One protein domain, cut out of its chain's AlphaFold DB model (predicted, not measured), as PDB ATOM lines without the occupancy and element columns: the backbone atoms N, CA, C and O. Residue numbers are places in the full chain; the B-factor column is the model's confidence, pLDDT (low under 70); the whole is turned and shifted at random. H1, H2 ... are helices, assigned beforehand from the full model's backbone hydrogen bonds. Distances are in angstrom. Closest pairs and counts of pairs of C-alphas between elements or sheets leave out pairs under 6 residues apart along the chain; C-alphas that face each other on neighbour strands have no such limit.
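AT A GLANCE: This is residues 2 to 118 of the 358 residues of an uncharacterized protein of Acidimicrobiaceae bacterium (UniProt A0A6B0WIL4). H4 and H5 lie in the middle of a helical body, with H1 over one side and the long H7 along the opposite side, while H2 packs on the last part of H4. H3 folds back on the first part of H4 at one end of the long axis, and H6, paired with H7 as a hairpin, reaches the other end; H1 is set loosely, touching no helix. The printed part has 117 residues, with seven named helices, H1 to H7 in order, and no named strand: the class is all helix, and the packing is part aligned, part crossed, some touching helices at shallow tilts and others steeper. It is compact, with a radius of gyration of the C-alphas of 14.2 A, and spans 41 by 31 by 23 A.

IN THESE COORDINATES: Find C-alpha 2 at (-74.231, 45.499, -79.827); from there H1 runs 18.1 A through residues 2 to 14. Next come H2, residues 20 to 29, and the short H3, residues 35 to 41. H4, residues 44 to 57, begins at C-alpha 44, (-78.893, 48.619, -62.209), and is 20.1 A long. After H5, residues 60 to 67, look for H6 at residues 79 to 91, 18.4 A long. H7, residues 101 to 116, is the longest at 22.7 A and ends at C-alpha 116, (-81.058, 73.812, -64.910).

HOW THE PARTS SIT: Start at H4, the hub, which touches three helices. Its residues 53 to 57 alone touch H2, closest at the C-alphas of Glu 22 and Cys 57, 5.4 A apart; the tilt of 38 degrees, opposite ways, is only just steep. Its residues 44 to 47 alone touch H3 in a helical hairpin, closest at the C-alphas of Met 38 and Gly 46, 5.9 A apart. H7 touches H4 with residues 101 to 104 alone, at a steep tilt of 39 degrees, the same way; the closest C-alphas, of Leu 45 and Pro 101, are 6.7 A apart. H6 and H7 form a second helical hairpin at a shallow tilt of 18 degrees, with the C-alphas of Leu 85 and Met 115 closest at 5.7 A. H5 touches H6 about perpendicular, at 83 degrees, closest at the C-alphas of Asp 60 and Arg 86, 7.2 A apart. H1 is close to H2 but not clearly touching, with the C-alphas of Leu 3 and Arg 27 closest at 7.0 A; H1 and H4 are apart. In H2, H4, H5, H6 and H7 every O i to N i+4 pair is within hydrogen-bond range; in H1 8 of 9 are, in H3 2 of 3.

THE WHOLE: The C-alphas farthest apart, of Glu 40 and Gly 80, are 42.4 A apart. The printed part has no cut, and its one long link is H5 to H6. Mean pLDDT of the printed part is 75.6; look for values under 70 at, among others, residues 2 to 7 and 32 to 47.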
ATOM      1  N   VAL A   2     -73.258  44.892 -80.760       62.50
ATOM      2  CA  VAL A   2     -74.231  45.499 -79.827       62.50
ATOM      3  C   VAL A   2     -74.141  47.032 -79.767       62.50
ATOM      4  O   VAL A   2     -75.109  47.691 -80.116       62.50
ATOM      5  N   LEU A   3     -72.965  47.613 -79.484       65.50
ATOM      6  CA  LEU A   3     -72.798  49.080 -79.419       65.50
ATOM      7  C   LEU A   3     -73.221  49.814 -80.702       65.50
ATOM      8  O   LEU A   3     -73.859  50.854 -80.654       65.50
ATOM      9  N   SER A   4     -72.885  49.265 -81.872       65.62
ATOM     10  CA  SER A   4     -73.293  49.856 -83.153       65.62
ATOM     11  C   SER A   4     -74.800  49.754 -83.407       65.62
ATOM     12  O   SER A   4     -75.316  50.526 -84.205       65.62
ATOM     13  N   GLY A   5     -75.490  48.800 -82.774       68.00
ATOM     14  CA  GLY A   5     -76.950  48.714 -82.770       68.00
ATOM     15  C   GLY A   5     -77.574  49.725 -81.811       68.00
ATOM     16  O   GLY A   5     -78.480  50.438 -82.215       68.00
ATOM     17  N   LEU A   6     -77.020  49.848 -80.603       67.25
ATOM     18  CA  LEU A   6     -77.456  50.789 -79.568       67.25
ATOM     19  C   LEU A   6     -77.307  52.253 -80.010       67.25
ATOM     20  O   LEU A   6     -78.293  52.979 -80.024       67.25
ATOM     21  N   VAL A   7     -76.130  52.647 -80.513       68.94
ATOM     22  CA  VAL A   7     -75.908  53.986 -81.097       68.94
ATOM     23  C   VAL A   7     -76.906  54.262 -82.222       68.94
ATOM     24  O   VAL A   7     -77.456  55.351 -82.312       68.94
ATOM     25  N   ARG A   8     -77.195  53.265 -83.067       72.56
ATOM     26  CA  ARG A   8     -78.157  53.419 -84.162       72.56
ATOM     27  C   ARG A   8     -79.601  53.545 -83.667       72.56
ATOM     28  O   ARG A   8     -80.353  54.286 -84.291       72.56
ATOM     29  N   SER A   9     -79.985  52.833 -82.603       71.56
ATOM     30  CA  SER A   9     -81.309  52.965 -81.971       71.56
ATOM     31  C   SER A   9     -81.473  54.366 -81.407       71.56
ATOM     32  O   SER A   9     -82.368  55.077 -81.845       71.56
ATOM     33  N   MET A  10     -80.513  54.815 -80.592       69.56
ATOM     34  CA  MET A  10     -80.513  56.158 -80.007       69.56
ATOM     35  C   MET A  10     -80.621  57.241 -81.081       69.56
ATOM     36  O   MET A  10     -81.495  58.093 -81.001       69.56
ATOM     37  N   GLN A  11     -79.802  57.173 -82.137       72.31
ATOM     38  CA  GLN A  11     -79.863  58.127 -83.255       72.31
ATOM     39  C   GLN A  11     -81.218  58.112 -83.987       72.31
ATOM     40  O   GLN A  11     -81.618  59.122 -84.557       72.31
ATOM     41  N   THR A  12     -81.905  56.966 -84.024       74.62
ATOM     42  CA  THR A  12     -83.202  56.818 -84.708       74.62
ATOM     43  C   THR A  12     -84.361  57.301 -83.837       74.62
ATOM     44  O   THR A  12     -85.308  57.867 -84.371       74.62
ATOM     45  N   GLU A  13     -84.286  57.073 -82.527       73.38
ATOM     46  CA  GLU A  13     -85.321  57.430 -81.551       73.38
ATOM     47  C   GLU A  13     -85.248  58.907 -81.155       73.38
ATOM     48  O   GLU A  13     -86.267  59.582 -81.143       73.38
ATOM     49  N   THR A  14     -84.042  59.422 -80.908       68.69
ATOM     50  CA  THR A  14     -83.824  60.791 -80.398       68.69
ATOM     51  C   THR A  14     -83.497  61.808 -81.491       68.69
ATOM     52  O   THR A  14     -83.499  63.004 -81.247       68.69
ATOM     53  N   GLY A  15     -83.143  61.358 -82.701       74.06
ATOM     54  CA  GLY A  15     -82.666  62.237 -83.777       74.06
ATOM     55  C   GLY A  15     -81.255  62.816 -83.571       74.06
ATOM     56  O   GLY A  15     -80.728  63.464 -84.479       74.06
ATOM     57  N   ILE A  16     -80.605  62.548 -82.433       79.19
ATOM     58  CA  ILE A  16     -79.288  63.091 -82.068       79.19
ATOM     59  C   ILE A  16     -78.174  62.396 -82.853       79.19
ATOM     60  O   ILE A  16     -78.092  61.171 -82.899       79.19
ATOM     61  N   MET A  17     -77.252  63.163 -83.439       79.88
ATOM     62  CA  MET A  17     -76.183  62.635 -84.293       79.88
ATOM     63  C   MET A  17     -74.895  62.314 -83.518       79.88
ATOM     64  O   MET A  17     -74.043  63.170 -83.320       79.88
ATOM     65  N   ILE A  18     -74.693  61.042 -83.169       78.94
ATOM     66  CA  ILE A  18     -73.416  60.542 -82.614       78.94
ATOM     67  C   ILE A  18     -72.348  60.335 -83.712       78.94
ATOM     68  O   ILE A  18     -72.531  59.546 -84.648       78.94
ATOM     69  N   GLY A  19     -71.209  61.021 -83.596       78.81
ATOM     70  CA  GLY A  19     -70.096  60.963 -84.545       78.81
ATOM     71  C   GLY A  19     -69.129  59.786 -84.342       78.81
ATOM     72  O   GLY A  19     -69.314  58.884 -83.518       78.81
ATOM     73  N   ALA A  20     -68.082  59.747 -85.172       77.75
ATOM     74  CA  ALA A  20     -67.119  58.644 -85.187       77.75
ATOM     75  C   ALA A  20     -66.168  58.649 -83.977       77.75
ATOM     76  O   ALA A  20     -65.699  57.579 -83.581       77.75
ATOM     77  N   GLU A  21     -65.882  59.825 -83.415       80.62
ATOM     78  CA  GLU A  21     -64.995  59.998 -82.259       80.62
ATOM     79  C   GLU A  21     -65.718  59.600 -80.969       80.62
ATOM     80  O   GLU A  21     -65.211  58.782 -80.204       80.62
ATOM     81  N   GLU A  22     -66.960  60.048 -80.809       83.50
ATOM     82  CA  GLU A  22     -67.864  59.688 -79.719       83.50
ATOM     83  C   GLU A  22     -68.133  58.177 -79.722       83.50
ATOM     84  O   GLU A  22     -67.983  57.496 -78.709       83.50
ATOM     85  N   THR A  23     -68.405  57.600 -80.900       78.69
ATOM     86  CA  THR A  23     -68.570  56.143 -81.061       78.69
ATOM     87  C   THR A  23     -67.292  55.366 -80.712       78.69
ATOM     88  O   THR A  23     -67.359  54.207 -80.290       78.69
ATOM     89  N   ALA A  24     -66.108  55.947 -80.937       79.25
ATOM     90  CA  ALA A  24     -64.843  55.324 -80.560       79.25
ATOM     91  C   ALA A  24     -64.624  55.374 -79.043       79.25
ATOM     92  O   ALA A  24     -64.264  54.343 -78.478       79.25
ATOM     93  N   CYS A  25     -64.925  56.510 -78.407       84.81
ATOM     94  CA  CYS A  25     -64.893  56.675 -76.955       84.81
ATOM     95  C   CYS A  25     -65.856  55.703 -76.263       84.81
ATOM     96  O   CYS A  25     -65.430  54.916 -75.424       84.81
ATOM     97  N   LEU A  26     -67.123  55.647 -76.693       81.19
ATOM     98  CA  LEU A  26     -68.115  54.717 -76.139       81.19
ATOM     99  C   LEU A  26     -67.665  53.259 -76.239       81.19
ATOM    100  O   LEU A  26     -67.873  52.466 -75.327       81.19
ATOM    101  N   ARG A  27     -67.011  52.886 -77.345       80.25
ATOM    102  CA  ARG A  27     -66.496  51.522 -77.529       80.25
ATOM    103  C   ARG A  27     -65.435  51.157 -76.503       80.25
ATOM    104  O   ARG A  27     -65.355  49.991 -76.130       80.25
ATOM    105  N   GLU A  28     -64.608  52.116 -76.119       81.38
ATOM    106  CA  GLU A  28     -63.567  51.931 -75.117       81.38
ATOM    107  C   GLU A  28     -64.160  51.932 -73.705       81.38
ATOM    108  O   GLU A  28     -63.921  50.990 -72.956       81.38
ATOM    109  N   SER A  29     -65.015  52.905 -73.381       76.00
ATOM    110  CA  SER A  29     -65.645  53.039 -72.060       76.00
ATOM    111  C   SER A  29     -66.589  51.885 -71.718       76.00
ATOM    112  O   SER A  29     -66.695  51.489 -70.564       76.00
ATOM    113  N   MET A  30     -67.239  51.290 -72.721       72.62
ATOM    114  CA  MET A  30     -68.144  50.152 -72.528       72.62
ATOM    115  C   MET A  30     -67.434  48.792 -72.628       72.62
ATOM    116  O   MET A  30     -68.087  47.747 -72.574       72.62
ATOM    117  N   ALA A  31     -66.106  48.763 -72.799       70.12
ATOM    118  CA  ALA A  31     -65.326  47.530 -72.884       70.12
ATOM    119  C   ALA A  31     -65.200  46.862 -71.502       70.12
ATOM    120  O   ALA A  31     -64.169  46.940 -70.843       70.12
ATOM    121  N   GLY A  32     -66.263  46.185 -71.069       63.53
ATOM    122  CA  GLY A  32     -66.342  45.545 -69.752       63.53
ATOM    123  C   GLY A  32     -67.741  45.556 -69.137       63.53
ATOM    124  O   GLY A  32     -67.965  44.820 -68.184       63.53
ATOM    125  N   ILE A  33     -68.668  46.332 -69.704       69.38
ATOM    126  CA  ILE A  33     -70.079  46.359 -69.307       69.38
ATOM    127  C   ILE A  33     -70.797  45.191 -69.993       69.38
ATOM    128  O   ILE A  33     -70.748  45.065 -71.223       69.38
ATOM    129  N   ASP A  34     -71.457  44.330 -69.216       65.75
ATOM    130  CA  ASP A  34     -72.295  43.258 -69.759       65.75
ATOM    131  C   ASP A  34     -73.668  43.802 -70.174       65.75
ATOM    132  O   ASP A  34     -74.678  43.632 -69.499       65.75
ATOM    133  N   VAL A  35     -73.696  44.458 -71.334       59.47
ATOM    134  CA  VAL A  35     -74.915  45.044 -71.914       59.47
ATOM    135  C   VAL A  35     -76.009  43.992 -72.171       59.47
ATOM    136  O   VAL A  35     -77.173  44.347 -72.300       59.47
ATOM    137  N   ILE A  36     -75.659  42.704 -72.280       56.84
ATOM    138  CA  ILE A  36     -76.645  41.630 -72.487       56.84
ATOM    139  C   ILE A  36     -77.271  41.233 -71.145       56.84
ATOM    140  O   ILE A  36     -78.492  41.128 -71.077       56.84
ATOM    141  N   GLY A  37     -76.465  41.107 -70.085       57.12
ATOM    142  CA  GLY A  37     -76.957  40.893 -68.718       57.12
ATOM    143  C   GLY A  37     -77.921  41.990 -68.251       57.12
ATOM    144  O   GLY A  37     -78.960  41.683 -67.682       57.12
ATOM    145  N   MET A  38     -77.665  43.250 -68.620       55.94
ATOM    146  CA  MET A  38     -78.555  44.383 -68.315       55.94
ATOM    147  C   MET A  38     -79.991  44.212 -68.834       55.94
ATOM    148  O   MET A  38     -80.935  44.616 -68.166       55.94
ATOM    149  N   VAL A  39     -80.164  43.628 -70.025       53.25
ATOM    150  CA  VAL A  39     -81.488  43.452 -70.656       53.25
ATOM    151  C   VAL A  39     -82.215  42.221 -70.103       53.25
ATOM    152  O   VAL A  39     -83.435  42.134 -70.195       53.25
ATOM    153  N   GLU A  40     -81.477  41.258 -69.545       50.41
ATOM    154  CA  GLU A  40     -82.019  39.977 -69.083       50.41
ATOM    155  C   GLU A  40     -82.256  39.915 -67.562       50.41
ATOM    156  O   GLU A  40     -83.013  39.048 -67.128       50.41
ATOM    157  N   SER A  41     -81.639  40.791 -66.754       47.06
ATOM    158  CA  SER A  41     -81.696  40.702 -65.282       47.06
ATOM    159  C   SER A  41     -81.914  42.013 -64.519       47.06
ATOM    160  O   SER A  41     -81.681  42.006 -63.314       47.06
ATOM    161  N   SER A  42     -82.308  43.113 -65.174       52.22
ATOM    162  CA  SER A  42     -82.497  44.429 -64.523       52.22
ATOM    163  C   SER A  42     -81.293  44.836 -63.656       52.22
ATOM    164  O   SER A  42     -81.427  45.201 -62.496       52.22
ATOM    165  N   ASP A  43     -80.080  44.673 -64.193       59.34
ATOM    166  CA  ASP A  43     -78.845  44.965 -63.458       59.34
ATOM    167  C   ASP A  43     -78.572  46.480 -63.452       59.34
ATOM    168  O   ASP A  43     -77.958  47.018 -64.383       59.34
ATOM    169  N   ASP A  44     -79.032  47.166 -62.402       58.81
ATOM    170  CA  ASP A  44     -78.893  48.619 -62.209       58.81
ATOM    171  C   ASP A  44     -77.437  49.093 -62.293       58.81
ATOM    172  O   ASP A  44     -77.137  50.174 -62.812       58.81
ATOM    173  N   LEU A  45     -76.487  48.243 -61.888       59.84
ATOM    174  CA  LEU A  45     -75.055  48.539 -61.947       59.84
ATOM    175  C   LEU A  45     -74.551  48.712 -63.384       59.84
ATOM    176  O   LEU A  45     -73.644  49.511 -63.641       59.84
ATOM    177  N   GLY A  46     -75.137  47.982 -64.334       64.12
ATOM    178  CA  GLY A  46     -74.823  48.126 -65.749       64.12
ATOM    179  C   GLY A  46     -75.399  49.411 -66.350       64.12
ATOM    180  O   GLY A  46     -74.739  50.040 -67.184       64.12
ATOM    181  N   ALA A  47     -76.587  49.834 -65.905       66.88
ATOM    182  CA  ALA A  47     -77.236  51.067 -66.359       66.88
ATOM    183  C   ALA A  47     -76.463  52.312 -65.902       66.88
ATOM    184  O   ALA A  47     -76.187  53.207 -66.704       66.88
ATOM    185  N   ILE A  48     -75.997  52.317 -64.655       70.50
ATOM    186  CA  ILE A  48     -75.159  53.383 -64.093       70.50
ATOM    187  C   ILE A  48     -73.817  53.492 -64.828       70.50
ATOM    188  O   ILE A  48     -73.385  54.584 -65.207       70.50
ATOM    189  N   ALA A  49     -73.165  52.358 -65.098       72.75
ATOM    190  CA  ALA A  49     -71.909  52.346 -65.846       72.75
ATOM    191  C   ALA A  49     -72.093  52.845 -67.293       72.75
ATOM    192  O   ALA A  49     -71.197  53.477 -67.865       72.75
ATOM    193  N   LEU A  50     -73.260  52.584 -67.893       76.69
ATOM    194  CA  LEU A  50     -73.624  53.093 -69.212       76.69
ATOM    195  C   LEU A  50     -73.822  54.617 -69.194       76.69
ATOM    196  O   LEU A  50     -73.299  55.302 -70.075       76.69
ATOM    197  N   LEU A  51     -74.502  55.143 -68.175       79.69
ATOM    198  CA  LEU A  51     -74.685  56.578 -67.961       79.69
ATOM    199  C   LEU A  51     -73.335  57.301 -67.819       79.69
ATOM    200  O   LEU A  51     -73.084  58.288 -68.515       79.69
ATOM    201  N   GLY A  52     -72.419  56.752 -67.015       83.31
ATOM    202  CA  GLY A  52     -71.055  57.274 -66.877       83.31
ATOM    203  C   GLY A  52     -70.270  57.278 -68.198       83.31
ATOM    204  O   GLY A  52     -69.547  58.230 -68.513       83.31
ATOM    205  N   ALA A  53     -70.444  56.242 -69.027       84.31
ATOM    206  CA  ALA A  53     -69.840  56.187 -70.357       84.31
ATOM    207  C   ALA A  53     -70.423  57.249 -71.307       84.31
ATOM    208  O   ALA A  53     -69.677  57.840 -72.092       84.31
ATOM    209  N   PHE A  54     -71.729  57.513 -71.236       86.44
ATOM    210  CA  PHE A  54     -72.401  58.518 -72.059       86.44
ATOM    211  C   PHE A  54     -71.986  59.936 -71.689       86.44
ATOM    212  O   PHE A  54     -71.542  60.675 -72.572       86.44
ATOM    213  N   GLY A  55     -72.035  60.281 -70.402       85.50
ATOM    214  CA  GLY A  55     -71.643  61.598 -69.910       85.50
ATOM    215  C   GLY A  55     -70.220  61.982 -70.306       85.50
ATOM    216  O   GLY A  55     -69.970  63.109 -70.735       85.50
ATOM    217  N   ARG A  56     -69.303  61.005 -70.289       86.44
ATOM    218  CA  ARG A  56     -67.905  61.183 -70.701       86.44
ATOM    219  C   ARG A  56     -67.713  61.357 -72.205       86.44
ATOM    220  O   ARG A  56     -66.843  62.115 -72.629       86.44
ATOM    221  N   CYS A  57     -68.430  60.576 -73.008       88.19
ATOM    222  CA  CYS A  57     -68.083  60.382 -74.416       88.19
ATOM    223  C   CYS A  57     -68.937  61.176 -75.398       88.19
ATOM    224  O   CYS A  57     -68.511  61.343 -76.542       88.19
ATOM    225  N   LEU A  58     -70.138  61.602 -75.000       87.94
ATOM    226  CA  LEU A  58     -71.111  62.175 -75.929       87.94
ATOM    227  C   LEU A  58     -71.134  63.711 -75.935       87.94
ATOM    228  O   LEU A  58     -71.669  64.279 -76.881       87.94
ATOM    229  N   GLY A  59     -70.518  64.398 -74.963       88.75
ATOM    230  CA  GLY A  59     -70.403  65.867 -74.974       88.75
ATOM    231  C   GLY A  59     -71.762  66.549 -75.166       88.75
ATOM    232  O   GLY A  59     -72.713  66.206 -74.472       88.75
ATOM    233  N   ASP A  60     -71.881  67.422 -76.169       89.69
ATOM    234  CA  ASP A  60     -73.147  68.079 -76.536       89.69
ATOM    235  C   ASP A  60     -74.293  67.089 -76.775       89.69
ATOM    236  O   ASP A  60     -75.417  67.366 -76.382       89.69
ATOM    237  N   ALA A  61     -74.024  65.914 -77.355       86.81
ATOM    238  CA  ALA A  61     -75.052  64.898 -77.568       86.81
ATOM    239  C   ALA A  61     -75.573  64.310 -76.246       86.81
ATOM    240  O   ALA A  61     -76.727  63.903 -76.184       86.81
ATOM    241  N   PHE A  62     -74.757  64.286 -75.185       88.88
ATOM    242  CA  PHE A  62     -75.227  63.940 -73.842       88.88
ATOM    243  C   PHE A  62     -76.151  65.021 -73.286       88.88
ATOM    244  O   PHE A  62     -77.219  64.708 -72.775       88.88
ATOM    245  N   ILE A  63     -75.766  66.292 -73.426       88.31
ATOM    246  CA  ILE A  63     -76.602  67.418 -72.997       88.31
ATOM    247  C   ILE A  63     -77.929  67.400 -73.761       88.31
ATOM    248  O   ILE A  63     -78.978  67.540 -73.150       88.31
ATOM    249  N   SER A  64     -77.898  67.170 -75.076       86.62
ATOM    250  CA  SER A  64     -79.111  67.014 -75.875       86.62
ATOM    251  C   SER A  64     -79.987  65.880 -75.354       86.62
ATOM    252  O   SER A  64     -81.174  66.104 -75.197       86.62
ATOM    253  N   LEU A  65     -79.418  64.710 -75.029       81.94
ATOM    254  CA  LEU A  65     -80.168  63.587 -74.444       81.94
ATOM    255  C   LEU A  65     -80.855  63.969 -73.127       81.94
ATOM    256  O   LEU A  65     -82.005  63.604 -72.932       81.94
ATOM    257  N   MET A  66     -80.175  64.728 -72.267       81.38
ATOM    258  CA  MET A  66     -80.733  65.210 -70.999       81.38
ATOM    259  C   MET A  66     -81.869  66.228 -71.179       81.38
ATOM    260  O   MET A  66     -82.669  66.403 -70.270       81.38
ATOM    261  N   LEU A  67     -81.937  66.904 -72.330       79.44
ATOM    262  CA  LEU A  67     -82.955  67.916 -72.632       79.44
ATOM    263  C   LEU A  67     -84.124  67.375 -73.470       79.44
ATOM    264  O   LEU A  67     -85.112  68.092 -73.635       79.44
ATOM    265  N   VAL A  68     -84.032  66.138 -73.986       75.75
ATOM    266  CA  VAL A  68     -85.075  65.528 -74.836       75.75
ATOM    267  C   VAL A  68     -86.434  65.556 -74.137       75.75
ATOM    268  O   VAL A  68     -87.416  65.984 -74.741       75.75
ATOM    269  N   ASP A  69     -86.483  65.169 -72.862       67.06
ATOM    270  CA  ASP A  69     -87.737  65.096 -72.100       67.06
ATOM    271  C   ASP A  69     -88.242  66.478 -71.657       67.06
ATOM    272  O   ASP A  69     -89.430  66.657 -71.401       67.06
ATOM    273  N   SER A  70     -87.365  67.485 -71.639       68.00
ATOM    274  CA  SER A  70     -87.729  68.885 -71.388       68.00
ATOM    275  C   SER A  70     -88.269  69.596 -72.636       68.00
ATOM    276  O   SER A  70     -88.658  70.758 -72.558       68.00
ATOM    277  N   GLY A  71     -88.262  68.941 -73.805       69.50
ATOM    278  CA  GLY A  71     -88.735  69.523 -75.063       69.50
ATOM    279  C   GLY A  71     -87.848  70.644 -75.619       69.50
ATOM    280  O   GLY A  71     -88.296  71.388 -76.495       69.50
ATOM    281  N   VAL A  72     -86.606  70.775 -75.134       77.69
ATOM    282  CA  VAL A  72     -85.665  71.808 -75.586       77.69
ATOM    283  C   VAL A  72     -84.566  71.233 -76.453       77.69
ATOM    284  O   VAL A  72     -83.754  70.408 -76.039       77.69
ATOM    285  N   GLU A  73     -84.479  71.768 -77.664       82.38
ATOM    286  CA  GLU A  73     -83.411  71.447 -78.593       82.38
ATOM    287  C   GLU A  73     -82.136  72.202 -78.207       82.38
ATOM    288  O   GLU A  73     -82.095  73.433 -78.159       82.38
ATOM    289  N   PHE A  74     -81.040  71.469 -77.994       84.06
ATOM    290  CA  PHE A  74     -79.745  72.069 -77.655       84.06
ATOM    291  C   PHE A  74     -79.294  73.117 -78.683       84.06
ATOM    292  O   PHE A  74     -78.585  74.055 -78.334       84.06
ATOM    293  N   GLU A  75     -79.688  72.986 -79.953       83.56
ATOM    294  CA  GLU A  75     -79.352  73.952 -81.002       83.56
ATOM    295  C   GLU A  75     -80.005  75.327 -80.798       83.56
ATOM    296  O   GLU A  75     -79.385  76.328 -81.172       83.56
ATOM    297  N   ASP A  76     -81.164  75.389 -80.143       83.69
ATOM    298  CA  ASP A  76     -81.941  76.616 -79.936       83.69
ATOM    299  C   ASP A  76     -81.432  77.461 -78.757       83.69
ATOM    300  O   ASP A  76     -81.719  78.656 -78.675       83.69
ATOM    301  N   LEU A  77     -80.592  76.880 -77.895       83.38
ATOM    302  CA  LEU A  77     -79.987  77.571 -76.758       83.38
ATOM    303  C   LEU A  77     -79.018  78.684 -77.184       83.38
ATOM    304  O   LEU A  77     -78.299  78.586 -78.191       83.38
ATOM    305  N   SER A  78     -78.914  79.724 -76.361       85.88
ATOM    306  CA  SER A  78     -77.913  80.775 -76.529       85.88
ATOM    307  C   SER A  78     -76.488  80.243 -76.339       85.88
ATOM    308  O   SER A  78     -76.236  79.227 -75.688       85.88
ATOM    309  N   ASP A  79     -75.504  80.965 -76.882       88.31
ATOM    310  CA  ASP A  79     -74.090  80.606 -76.710       88.31
ATOM    311  C   ASP A  79     -73.660  80.594 -75.229       88.31
ATOM    312  O   ASP A  79     -72.744  79.857 -74.866       88.31
ATOM    313  N   GLY A  80     -74.314  81.401 -74.382       86.81
ATOM    314  CA  GLY A  80     -74.054  81.463 -72.942       86.81
ATOM    315  C   GLY A  80     -74.550  80.220 -72.205       86.81
ATOM    316  O   GLY A  80     -73.785  79.612 -71.460       86.81
ATOM    317  N   GLU A  81     -75.783  79.801 -72.481       86.50
ATOM    318  CA  GLU A  81     -76.399  78.595 -71.909       86.50
ATOM    319  C   GLU A  81     -75.633  77.336 -72.324       86.50
ATOM    320  O   GLU A  81     -75.207  76.544 -71.484       86.50
ATOM    321  N   LYS A  82     -75.323  77.209 -73.622       91.19
ATOM    322  CA  LYS A  82     -74.490  76.115 -74.150       91.19
ATOM    323  C   LYS A  82     -73.120  76.055 -73.481       91.19
ATOM    324  O   LYS A  82     -72.587  74.969 -73.261       91.19
ATOM    325  N   ALA A  83     -72.498  77.204 -73.217       91.06
ATOM    326  CA  ALA A  83     -71.198  77.253 -72.556       91.06
ATOM    327  C   ALA A  83     -71.289  76.803 -71.092       91.06
ATOM    328  O   ALA A  83     -70.442  76.027 -70.655       91.06
ATOM    329  N   CYS A  84     -72.329  77.234 -70.376       89.81
ATOM    330  CA  CYS A  84     -72.568  76.842 -68.991       89.81
ATOM    331  C   CYS A  84     -72.833  75.334 -68.862       89.81
ATOM    332  O   CYS A  84     -72.163  74.661 -68.079       89.81
ATOM    333  N   LEU A  85     -73.719  74.766 -69.691       89.69
ATOM    334  CA  LEU A  85     -74.036  73.329 -69.663       89.69
ATOM    335  C   LEU A  85     -72.799  72.457 -69.908       89.69
ATOM    336  O   LEU A  85     -72.574  71.469 -69.212       89.69
ATOM    337  N   ARG A  86     -71.951  72.856 -70.864       91.88
ATOM    338  CA  ARG A  86     -70.674  72.176 -71.132       91.88
ATOM    339  C   ARG A  86     -69.711  72.268 -69.954       91.88
ATOM    340  O   ARG A  86     -69.013  71.297 -69.674       91.88
ATOM    341  N   GLU A  87     -69.641  73.419 -69.289       90.19
ATOM    342  CA  GLU A  87     -68.810  73.595 -68.096       90.19
ATOM    343  C   GLU A  87     -69.283  72.683 -66.958       90.19
ATOM    344  O   GLU A  87     -68.458  72.004 -66.345       90.19
ATOM    345  N   ARG A  88     -70.601  72.583 -66.744       87.31
ATOM    346  CA  ARG A  88     -71.195  71.691 -65.741       87.31
ATOM    347  C   ARG A  88     -70.910  70.224 -66.051       87.31
ATOM    348  O   ARG A  88     -70.359  69.525 -65.206       87.31
ATOM    349  N   GLN A  89     -71.185  69.779 -67.278       87.62
ATOM    350  CA  GLN A  89     -70.903  68.410 -67.723       87.62
ATOM    351  C   GLN A  89     -69.412  68.054 -67.585       87.62
ATOM    352  O   GLN A  89     -69.068  66.947 -67.171       87.62
ATOM    353  N   ALA A  90     -68.512  68.981 -67.929       87.50
ATOM    354  CA  ALA A  90     -67.069  68.773 -67.824       87.50
ATOM    355  C   ALA A  90     -66.564  68.726 -66.370       87.50
ATOM    356  O   ALA A  90     -65.476  68.204 -66.127       87.50
ATOM    357  N   GLY A  91     -67.326  69.281 -65.423       84.31
ATOM    358  CA  GLY A  91     -67.019  69.268 -63.994       84.31
ATOM    359  C   GLY A  91     -67.367  67.958 -63.282       84.31
ATOM    360  O   GLY A  91     -66.908  67.758 -62.158       84.31
ATOM    361  N   VAL A  92     -68.138  67.071 -63.917       85.38
ATOM    362  CA  VAL A  92     -68.574  65.801 -63.322       85.38
ATOM    363  C   VAL A  92     -67.469  64.748 -63.357       85.38
ATOM    364  O   VAL A  92     -66.820  64.521 -64.383       85.38
ATOM    365  N   ASP A  93     -67.293  64.051 -62.233       84.94
ATOM    366  CA  ASP A  93     -66.437  62.869 -62.145       84.94
ATOM    367  C   ASP A  93     -67.146  61.635 -62.726       84.94
ATOM    368  O   ASP A  93     -67.678  60.784 -62.014       84.94
ATOM    369  N   TRP A  94     -67.150  61.527 -64.055       83.56
ATOM    370  CA  TRP A  94     -67.749  60.404 -64.785       83.56
ATOM    371  C   TRP A  94     -67.080  59.045 -64.516       83.56
ATOM    372  O   TRP A  94     -67.601  58.013 -64.936       83.56
ATOM    373  N   ASP A  95     -65.900  59.017 -63.885       76.50
ATOM    374  CA  ASP A  95     -65.257  57.790 -63.399       76.50
ATOM    375  C   ASP A  95     -65.838  57.334 -62.046       76.50
ATOM    376  O   ASP A  95     -65.689  56.168 -61.683       76.50
ATOM    377  N   GLY A  96     -66.523  58.228 -61.323       72.31
ATOM    378  CA  GLY A  96     -67.189  57.963 -60.047       72.31
ATOM    379  C   GLY A  96     -68.512  57.201 -60.171       72.31
ATOM    380  O   GLY A  96     -68.923  56.562 -59.208       72.31
ATOM    381  N   PHE A  97     -69.119  57.179 -61.362       71.31
ATOM    382  CA  PHE A  97     -70.332  56.412 -61.694       71.31
ATOM    383  C   PHE A  97     -70.024  54.911 -61.830       71.31
ATOM    384  O   PHE A  97     -70.188  54.300 -62.888       71.31
ATOM    385  N   THR A  98     -69.479  54.315 -60.769       64.88
ATOM    386  CA  THR A  98     -69.101  52.904 -60.727       64.88
ATOM    387  C   THR A  98     -69.623  52.243 -59.460       64.88
ATOM    388  O   THR A  98     -69.245  52.600 -58.350       64.88
ATOM    389  N   GLY A  99     -70.466  51.224 -59.632       62.78
ATOM    390  CA  GLY A  99     -70.743  50.193 -58.628       62.78
ATOM    391  C   GLY A  99     -71.606  50.577 -57.420       62.78
ATOM    392  O   GLY A  99     -72.095  49.665 -56.761       62.78
ATOM    393  N   ASP A 100     -71.772  51.866 -57.125       71.25
ATOM    394  CA  ASP A 100     -72.588  52.386 -56.022       71.25
ATOM    395  C   ASP A 100     -73.819  53.123 -56.586       71.25
ATOM    396  O   ASP A 100     -73.671  54.241 -57.097       71.25
ATOM    397  N   PRO A 101     -75.007  52.488 -56.573       66.88
ATOM    398  CA  PRO A 101     -76.228  53.072 -57.118       66.88
ATOM    399  C   PRO A 101     -76.661  54.369 -56.456       66.88
ATOM    400  O   PRO A 101     -77.026  55.305 -57.160       66.88
ATOM    401  N   GLU A 102     -76.561  54.449 -55.133       69.81
ATOM    402  CA  GLU A 102     -77.044  55.587 -54.353       69.81
ATOM    403  C   GLU A 102     -76.179  56.823 -54.632       69.81
ATOM    404  O   GLU A 102     -76.681  57.856 -55.071       69.81
ATOM    405  N   ALA A 103     -74.855  56.680 -54.535       72.31
ATOM    406  CA  ALA A 103     -73.928  57.776 -54.823       72.31
ATOM    407  C   ALA A 103     -73.971  58.224 -56.297       72.31
ATOM    408  O   ALA A 103     -73.789  59.403 -56.607       72.31
ATOM    409  N   SER A 104     -74.204  57.288 -57.223       71.38
ATOM    410  CA  SER A 104     -74.325  57.606 -58.650       71.38
ATOM    411  C   SER A 104     -75.635  58.327 -58.963       71.38
ATOM    412  O   SER A 104     -75.650  59.221 -59.808       71.38
ATOM    413  N   PHE A 105     -76.720  57.961 -58.280       71.88
ATOM    414  CA  PHE A 105     -78.003  58.640 -58.395       71.88
ATOM    415  C   PHE A 105     -77.931  60.061 -57.825       71.88
ATOM    416  O   PHE A 105     -78.308  61.003 -58.518       71.88
ATOM    417  N   GLU A 106     -77.336  60.254 -56.643       72.31
ATOM    418  CA  GLU A 106     -77.096  61.589 -56.076       72.31
ATOM    419  C   GLU A 106     -76.264  62.478 -57.017       72.31
ATOM    420  O   GLU A 106     -76.629  63.624 -57.283       72.31
ATOM    421  N   ALA A 107     -75.178  61.943 -57.587       73.00
ATOM    422  CA  ALA A 107     -74.340  62.676 -58.535       73.00
ATOM    423  C   ALA A 107     -75.082  63.017 -59.842       73.00
ATOM    424  O   ALA A 107     -74.849  64.071 -60.442       73.00
ATOM    425  N   PHE A 108     -75.978  62.137 -60.297       75.94
ATOM    426  CA  PHE A 108     -76.834  62.395 -61.452       75.94
ATOM    427  C   PHE A 108     -77.881  63.474 -61.168       75.94
ATOM    428  O   PHE A 108     -78.084  64.356 -62.005       75.94
ATOM    429  N   LEU A 109     -78.506  63.445 -59.989       72.56
ATOM    430  CA  LEU A 109     -79.425  64.489 -59.544       72.56
ATOM    431  C   LEU A 109     -78.711  65.843 -59.454       72.56
ATOM    432  O   LEU A 109     -79.190  66.817 -60.027       72.56
ATOM    433  N   GLU A 110     -77.533  65.911 -58.829       74.62
ATOM    434  CA  GLU A 110     -76.754  67.154 -58.712       74.62
ATOM    435  C   GLU A 110     -76.354  67.732 -60.081       74.62
ATOM    436  O   GLU A 110     -76.356  68.955 -60.282       74.62
ATOM    437  N   LEU A 111     -76.018  66.868 -61.045       76.50
ATOM    438  CA  LEU A 111     -75.782  67.290 -62.423       76.50
ATOM    439  C   LEU A 111     -77.067  67.809 -63.068       76.50
ATOM    440  O   LEU A 111     -77.021  68.859 -63.704       76.50
ATOM    441  N   SER A 112     -78.178  67.090 -62.914       75.25
ATOM    442  CA  SER A 112     -79.462  67.451 -63.517       75.25
ATOM    443  C   SER A 112     -79.923  68.817 -63.001       75.25
ATOM    444  O   SER A 112     -80.064  69.746 -63.793       75.25
ATOM    445  N   PHE A 113     -79.992  69.001 -61.677       70.50
ATOM    446  CA  PHE A 113     -80.268  70.294 -61.032       70.50
ATOM    447  C   PHE A 113     -79.280  71.385 -61.451       70.50
ATOM    448  O   PHE A 113     -79.665  72.503 -61.788       70.50
ATOM    449  N   GLY A 114     -77.992  71.052 -61.505       70.62
ATOM    450  CA  GLY A 114     -76.944  71.976 -61.915       70.62
ATOM    451  C   GLY A 114     -76.987  72.401 -63.383       70.62
ATOM    452  O   GLY A 114     -76.482  73.469 -63.724       70.62
ATOM    453  N   MET A 115     -77.550  71.574 -64.265       75.69
ATOM    454  CA  MET A 115     -77.782  71.926 -65.664       75.69
ATOM    455  C   MET A 115     -78.954  72.904 -65.801       75.69
ATOM    456  O   MET A 115     -78.891  73.783 -66.659       75.69
ATOM    457  N   PHE A 116     -79.962  72.835 -64.928       71.00
ATOM    458  CA  PHE A 116     -81.058  73.812 -64.910       71.00
ATOM    459  C   PHE A 116     -80.594  75.214 -64.488       71.00
ATOM    460  O   PHE A 116     -81.058  76.199 -65.052       71.00
ATOM    461  N   GLU A 117     -79.582  75.338 -63.618       74.81
ATOM    462  CA  GLU A 117     -78.960  76.643 -63.301       74.81
ATOM    463  C   GLU A 117     -78.373  77.347 -64.544       74.81
ATOM    464  O   GLU A 117     -78.231  78.572 -64.576       74.81
ATOM    465  N   CYS A 118     -78.009  76.574 -65.572       78.75
ATOM    466  CA  CYS A 118     -77.460  77.078 -66.826       78.75
ATOM    467  C   CYS A 118     -78.519  77.493 -67.846       78.75
ATOM    468  O   CYS A 118     -78.154  78.063 -68.875       78.75
TER     469      CYS A 118